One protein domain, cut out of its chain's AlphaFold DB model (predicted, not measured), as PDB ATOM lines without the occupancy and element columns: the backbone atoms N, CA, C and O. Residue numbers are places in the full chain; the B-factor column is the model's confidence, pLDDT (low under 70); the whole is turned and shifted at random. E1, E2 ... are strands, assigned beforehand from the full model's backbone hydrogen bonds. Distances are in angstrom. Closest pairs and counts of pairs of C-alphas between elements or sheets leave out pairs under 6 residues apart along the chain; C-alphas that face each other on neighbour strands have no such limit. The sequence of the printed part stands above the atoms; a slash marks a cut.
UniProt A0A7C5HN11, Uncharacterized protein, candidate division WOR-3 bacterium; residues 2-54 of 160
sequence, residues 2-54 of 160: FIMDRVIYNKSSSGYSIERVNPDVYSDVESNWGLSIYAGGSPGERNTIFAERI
ATOM      1  N   PHE A   2     203.504 182.423 140.331       44.03
ATOM      2  CA  PHE A   2     202.664 181.228 140.379       44.03
ATOM      3  C   PHE A   2     203.308 180.230 141.344       44.03
ATOM      4  O   PHE A   2     204.505 179.964 141.242       44.03
ATOM      5  N   ILE A   3     202.540 179.744 142.316       54.50
ATOM      6  CA  ILE A   3     202.976 178.680 143.220       54.50
ATOM      7  C   ILE A   3     202.513 177.378 142.577       54.50
ATOM      8  O   ILE A   3     201.314 177.142 142.457       54.50
ATOM      9  N   MET A   4     203.465 176.576 142.109       59.06
ATOM     10  CA  MET A   4     203.211 175.224 141.619       59.06
ATOM     11  C   MET A   4     203.599 174.255 142.731       59.06
ATOM     12  O   MET A   4     204.780 174.115 143.046       59.06
ATOM     13  N   ASP A   5     202.603 173.618 143.334       64.06
ATOM     14  CA  ASP A   5     202.818 172.539 144.293       64.06
ATOM     15  C   ASP A   5     203.040 171.215 143.549       64.06
ATOM     16  O   ASP A   5     202.406 170.954 142.526       64.06
ATOM     17  N   ARG A   6     203.925 170.358 144.070       64.62
ATOM     18  CA  ARG A   6     204.179 169.016 143.527       64.62
ATOM     19  C   ARG A   6     203.994 167.974 144.620       64.62
ATOM     20  O   ARG A   6     204.661 168.048 145.646       64.62
ATOM     21  N   VAL A   7     203.171 166.967 144.350       67.44
ATOM     22  CA  VAL A   7     203.032 165.767 145.183       67.44
ATOM     23  C   VAL A   7     203.426 164.541 144.357       67.44
ATOM     24  O   VAL A   7     203.104 164.464 143.172       67.44
ATOM     25  N   ILE A   8     204.188 163.621 144.953       65.31
ATOM     26  CA  ILE A   8     204.575 162.354 144.316       65.31
ATOM     27  C   ILE A   8     203.499 161.325 144.636       65.31
ATOM     28  O   ILE A   8     203.024 161.243 145.765       65.31
ATOM     29  N   TYR A   9     203.106 160.557 143.630       60.97
ATOM     30  CA  TYR A   9     201.934 159.707 143.691       60.97
ATOM     31  C   TYR A   9     202.271 158.235 143.483       60.97
ATOM     32  O   TYR A   9     202.879 157.882 142.475       60.97
ATOM     33  N   ASN A  10     201.799 157.387 144.403       64.12
ATOM     34  CA  ASN A  10     202.076 155.947 144.403       64.12
ATOM     35  C   ASN A  10     200.815 155.050 144.399       64.12
ATOM     36  O   ASN A  10     200.959 153.829 144.424       64.12
ATOM     37  N   LYS A  11     199.581 155.595 144.395       64.06
ATOM     38  CA  LYS A  11     198.338 154.790 144.493       64.06
ATOM     39  C   LYS A  11     197.165 155.341 143.680       64.06
ATOM     40  O   LYS A  11     196.535 156.299 144.118       64.06
ATOM     41  N   SER A  12     196.799 154.666 142.583       65.88
ATOM     42  CA  SER A  12     195.619 154.989 141.761       65.88
ATOM     43  C   SER A  12     194.453 154.036 141.858       65.88
ATOM     44  O   SER A  12     194.630 152.824 141.804       65.88
ATOM     45  N   SER A  13     193.254 154.624 141.891       74.81
ATOM     46  CA  SER A  13     191.982 153.967 141.610       74.81
ATOM     47  C   SER A  13     191.313 154.695 140.445       74.81
ATOM     48  O   SER A  13     191.143 155.915 140.493       74.81
ATOM     49  N   SER A  14     190.984 153.962 139.381       80.38
ATOM     50  CA  SER A  14     190.341 154.529 138.191       80.38
ATOM     51  C   SER A  14     189.025 155.215 138.567       80.38
ATOM     52  O   SER A  14     188.232 154.665 139.327       80.38
ATOM     53  N   GLY A  15     188.802 156.422 138.044       84.50
ATOM     54  CA  GLY A  15     187.587 157.201 138.290       84.50
ATOM     55  C   GLY A  15     187.603 158.076 139.547       84.50
ATOM     56  O   GLY A  15     186.656 158.829 139.732       84.50
ATOM     57  N   TYR A  16     188.650 158.048 140.375       90.12
ATOM     58  CA  TYR A  16     188.772 158.897 141.570       90.12
ATOM     59  C   TYR A  16     189.830 159.986 141.377       90.12
ATOM     60  O   TYR A  16     190.878 159.741 140.777       90.12
ATOM     61  N   SER A  17     189.573 161.190 141.896       89.62
ATOM     62  CA  SER A  17     190.526 162.303 141.846       89.62
ATOM     63  C   SER A  17     191.368 162.367 143.115       89.62
ATOM     64  O   SER A  17     190.963 161.880 144.168       89.62
ATOM     65  N   ILE A  18     192.535 163.007 143.036       89.31
ATOM     66  CA  ILE A  18     193.302 163.361 144.231       89.31
ATOM     67  C   ILE A  18     192.760 164.661 144.822       89.31
ATOM     68  O   ILE A  18     192.501 165.627 144.104       89.31
ATOM     69  N   GLU A  19     192.600 164.685 146.134       92.31
ATOM     70  CA  GLU A  19     192.085 165.827 146.871       92.31
ATOM     71  C   GLU A  19     192.993 166.126 148.065       92.31
ATOM     72  O   GLU A  19     193.706 165.252 148.564       92.31
ATOM     73  N   ARG A  20     192.980 167.383 148.520       91.69
ATOM     74  CA  ARG A  20     193.585 167.764 149.800       91.69
ATOM     75  C   ARG A  20     192.590 167.561 150.933       91.69
ATOM     76  O   ARG A  20     191.442 167.984 150.805       91.69
ATOM     77  N   VAL A  21     193.058 167.041 152.060       93.69
ATOM     78  CA  VAL A  21     192.309 166.984 153.320       93.69
ATOM     79  C   VAL A  21     192.055 168.392 153.851       93.69
ATOM     80  O   VAL A  21     190.952 168.711 154.276       93.69
ATOM     81  N   ASN A  22     193.042 169.284 153.817       90.75
ATOM     82  CA  ASN A  22     192.834 170.672 154.209       90.75
ATOM     83  C   ASN A  22     193.749 171.621 153.409       90.75
ATOM     84  O   ASN A  22     194.968 171.430 153.391       90.75
ATOM     85  N   PRO A  23     193.207 172.670 152.762       85.50
ATOM     86  CA  PRO A  23     194.004 173.620 151.984       85.50
ATOM     87  C   PRO A  23     194.942 174.495 152.835       85.50
ATOM     88  O   PRO A  23     195.900 175.045 152.296       85.50
ATOM     89  N   ASP A  24     194.702 174.616 154.145       79.56
ATOM     90  CA  ASP A  24     195.569 175.326 155.095       79.56
ATOM     91  C   ASP A  24     196.676 174.449 155.697       79.56
ATOM     92  O   ASP A  24     197.521 174.933 156.459       79.56
ATOM     93  N   VAL A  25     196.670 173.151 155.406       81.69
ATOM     94  CA  VAL A  25     197.819 172.278 155.647       81.69
ATOM     95  C   VAL A  25     198.711 172.339 154.414       81.69
ATOM     96  O   VAL A  25     198.231 172.454 153.284       81.69
ATOM     97  N   TYR A  26     200.024 172.307 154.628       78.81
ATOM     98  CA  TYR A  26     200.971 172.413 153.529       78.81
ATOM     99  C   TYR A  26     200.791 171.284 152.515       78.81
ATOM    100  O   TYR A  26     200.376 170.167 152.835       78.81
ATOM    101  N   SER A  27     201.087 171.611 151.266       81.12
ATOM    102  CA  SER A  27     200.966 170.721 150.116       81.12
ATOM    103  C   SER A  27     202.045 169.637 150.076       81.12
ATOM    104  O   SER A  27     201.857 168.632 149.400       81.12
ATOM    105  N   ASP A  28     203.154 169.814 150.792       80.12
ATOM    106  CA  ASP A  28     204.259 168.857 150.902       80.12
ATOM    107  C   ASP A  28     204.026 167.785 151.980       80.12
ATOM    108  O   ASP A  28     204.770 166.808 152.059       80.12
ATOM    109  N   VAL A  29     202.975 167.932 152.790       83.81
ATOM    110  CA  VAL A  29     202.563 166.930 153.774       83.81
ATOM    111  C   VAL A  29     201.800 165.822 153.052       83.81
ATOM    112  O   VAL A  29     200.657 166.014 152.650       83.81
ATOM    113  N   GLU A  30     202.414 164.647 152.909       86.69
ATOM    114  CA  GLU A  30     201.819 163.495 152.209       86.69
ATOM    115  C   GLU A  30     200.443 163.112 152.776       86.69
ATOM    116  O   GLU A  30     199.501 162.890 152.020       86.69
ATOM    117  N   SER A  31     200.283 163.135 154.103       89.00
ATOM    118  CA  SER A  31     199.009 162.831 154.772       89.00
ATOM    119  C   SER A  31     197.912 163.879 154.555       89.00
ATOM    120  O   SER A  31     196.767 163.648 154.937       89.00
ATOM    121  N   ASN A  32     198.232 165.021 153.938       91.06
ATOM    122  CA  ASN A  32     197.242 166.003 153.512       91.06
ATOM    123  C   ASN A  32     196.590 165.631 152.173       91.06
ATOM    124  O   ASN A  32     195.733 166.369 151.703       91.06
ATOM    125  N   TRP A  33     196.979 164.525 151.541       91.38
ATOM    126  CA  TRP A  33     196.439 164.099 150.256       91.38
ATOM    127  C   TRP A  33     195.775 162.732 150.351       91.38
ATOM    128  O   TRP A  33     196.237 161.835 151.053       91.38
ATOM    129  N   GLY A  34     194.695 162.560 149.596       91.19
ATOM    130  CA  GLY A  34     193.974 161.298 149.499       91.19
ATOM    131  C   GLY A  34     193.125 161.229 148.236       91.19
ATOM    132  O   GLY A  34     193.020 162.205 147.492       91.19
ATOM    133  N   LEU A  35     192.535 160.063 147.982       91.88
ATOM    134  CA  LEU A  35     191.533 159.912 146.926       91.88
ATOM    135  C   LEU A  35     190.210 160.536 147.372       91.88
ATOM    136  O   LEU A  35     189.861 160.460 148.550       91.88
ATOM    137  N   SER A  36     189.469 161.102 146.425       93.19
ATOM    138  CA  SER A  36     188.088 161.523 146.634       93.19
ATOM    139  C   SER A  36     187.224 160.359 147.137       93.19
ATOM    140  O   SER A  36     187.475 159.194 146.827       93.19
ATOM    141  N   ILE A  37     186.176 160.662 147.901       92.75
ATOM    142  CA  ILE A  37     185.195 159.669 148.365       92.75
ATOM    143  C   ILE A  37     184.310 159.209 147.198       92.75
ATOM    144  O   ILE A  37     183.949 158.036 147.111       92.75
ATOM    145  N   TYR A  38     183.977 160.125 146.284       91.06
ATOM    146  CA  TYR A  38     183.123 159.856 145.129       91.06
ATOM    147  C   TYR A  38     183.932 159.796 143.832       91.06
ATOM    148  O   TYR A  38     184.921 160.518 143.660       91.06
ATOM    149  N   ALA A  39     183.490 158.943 142.905       89.94
ATOM    150  CA  ALA A  39     184.027 158.903 141.552       89.94
ATOM    151  C   ALA A  39     183.712 160.220 140.817       89.94
ATOM    152  O   ALA A  39     182.633 160.783 140.980       89.94
ATOM    153  N   GLY A  40     184.660 160.719 140.026       86.62
ATOM    154  CA  GLY A  40     184.600 162.032 139.376       86.62
ATOM    155  C   GLY A  40     185.121 163.193 140.232       86.62
ATOM    156  O   GLY A  40     185.355 164.271 139.690       86.62
ATOM    157  N   GLY A  41     185.373 162.973 141.528       91.69
ATOM    158  CA  GLY A  41     185.887 164.003 142.433       91.69
ATOM    159  C   GLY A  41     184.844 165.036 142.857       91.69
ATOM    160  O   GLY A  41     183.642 164.812 142.734       91.69
ATOM    161  N   SER A  42     185.315 166.181 143.352       92.94
ATOM    162  CA  SER A  42     184.481 167.325 143.762       92.94
ATOM    163  C   SER A  42     184.852 168.646 143.056       92.94
ATOM    164  O   SER A  42     185.145 169.650 143.706       92.94
ATOM    165  N   PRO A  43     184.866 168.697 141.709       91.19
ATOM    166  CA  PRO A  43     185.203 169.922 140.989       91.19
ATOM    167  C   PRO A  43     184.217 171.052 141.314       91.19
ATOM    168  O   PRO A  43     183.007 170.877 141.224       91.19
ATOM    169  N   GLY A  44     184.747 172.225 141.663       91.31
ATOM    170  CA  GLY A  44     183.941 173.401 142.014       91.31
ATOM    171  C   GLY A  44     183.358 173.380 143.430       91.31
ATOM    172  O   GLY A  44     182.842 174.400 143.874       91.31
ATOM    173  N   GLU A  45     183.506 172.272 144.154       94.06
ATOM    174  CA  GLU A  45     183.000 172.081 145.510       94.06
ATOM    175  C   GLU A  45     184.153 171.906 146.511       94.06
ATOM    176  O   GLU A  45     185.334 171.853 146.159       94.06
ATOM    177  N   ARG A  46     183.823 171.833 147.803       92.94
ATOM    178  CA  ARG A  46     184.806 171.476 148.835       92.94
ATOM    179  C   ARG A  46     185.195 170.002 148.694       92.94
ATOM    180  O   ARG A  46     184.313 169.149 148.643       92.94
ATOM    181  N   ASN A  47     186.500 169.727 148.774       94.44
ATOM    182  CA  ASN A  47     187.051 168.370 148.785       94.44
ATOM    183  C   ASN A  47     186.280 167.431 149.721       94.44
ATOM    184  O   ASN A  47     185.969 167.766 150.865       94.44
ATOM    185  N   THR A  48     186.014 166.225 149.240       95.06
ATOM    186  CA  THR A  48     185.215 165.211 149.932       95.06
ATOM    187  C   THR A  48     185.917 164.642 151.161       95.06
ATOM    188  O   THR A  48     185.261 164.326 152.148       95.06
ATOM    189  N   ILE A  49     187.250 164.582 151.143       93.75
ATOM    190  CA  ILE A  49     188.073 164.167 152.290       93.75
ATOM    191  C   ILE A  49     188.400 165.325 153.247       93.75
ATOM    192  O   ILE A  49     189.340 165.225 154.035       93.75
ATOM    193  N   PHE A  50     187.676 166.446 153.154       93.62
ATOM    194  CA  PHE A  50     187.997 167.637 153.925       93.62
ATOM    195  C   PHE A  50     187.881 167.402 155.435       93.62
ATOM    196  O   PHE A  50     186.824 167.009 155.930       93.62
ATOM    197  N   ALA A  51     188.937 167.738 156.174       90.25
ATOM    198  CA  ALA A  51     188.918 167.801 157.631       90.25
ATOM    199  C   ALA A  51     189.294 169.208 158.090       90.25
ATOM    200  O   ALA A  51     190.301 169.771 157.656       90.25
ATOM    201  N   GLU A  52     188.493 169.793 158.979       84.31
ATOM    202  CA  GLU A  52     188.755 171.134 159.490       84.31
ATOM    203  C   GLU A  52     189.987 171.145 160.403       84.31
ATOM    204  O   GLU A  52     190.131 170.325 161.310       84.31
ATOM    205  N   ARG A  53     190.877 172.114 160.180       78.38
ATOM    206  CA  ARG A  53     192.005 172.398 161.060       78.38
ATOM    207  C   ARG A  53     191.706 173.678 161.820       78.38
ATOM    208  O   ARG A  53     191.731 174.762 161.239       78.38
ATOM    209  N   ILE A  54     191.486 173.558 163.127       76.25
ATOM    210  CA  ILE A  54     191.310 174.718 164.003       76.25
ATOM    211  C   ILE A  54     192.655 175.441 164.106       76.25
ATOM    212  O   ILE A  54     193.549 175.046 164.853       76.25
TER     213      ILE A  54
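AT A GLANCE: This is residues 2 to 54 of the 160 residues of an uncharacterized protein of candidate division WOR-3 bacterium (UniProt A0A7C5HN11). This domain has little regular structure: three long loop stretches surround one small hairpin of two short strands, E1 and E2, near its middle. Residues 2 to 17 run along one side of the hairpin, residues 21 to 32 loop out from its end, and residues 36 to 54 cover another side. The printed part has 53 residues with two named strands, E1 then E2, in one antiparallel sheet, and no named helix; the class is all strand, with 6 residues in named elements. It is compact, with a radius of gyration of the C-alphas of 11.2 A, and spans 27 by 24 by 22 A.

IN THESE COORDINATES: E1, residues 18 to 20, begins with C-alpha 18 at (193.302, 163.361, 144.231). E2, residues 33 to 35, ends with C-alpha 35 at (191.533, 159.912, 146.926).

HOW THE PARTS SIT: E1 and E2 form a hairpin, antiparallel at 138 degrees. C-alphas 18 and 35 face each other, 4.7 A apart. N 19 and O 34 are within hydrogen-bond range at 2.9 A.

THE WHOLE: The C-alphas farthest apart, those of Ser 14 and Ile 54, are 32.8 A apart. The printed part has no cut, and the link from E1 to E2 is long, 12 residues. Residues 2 to 12 have pLDDT under 70.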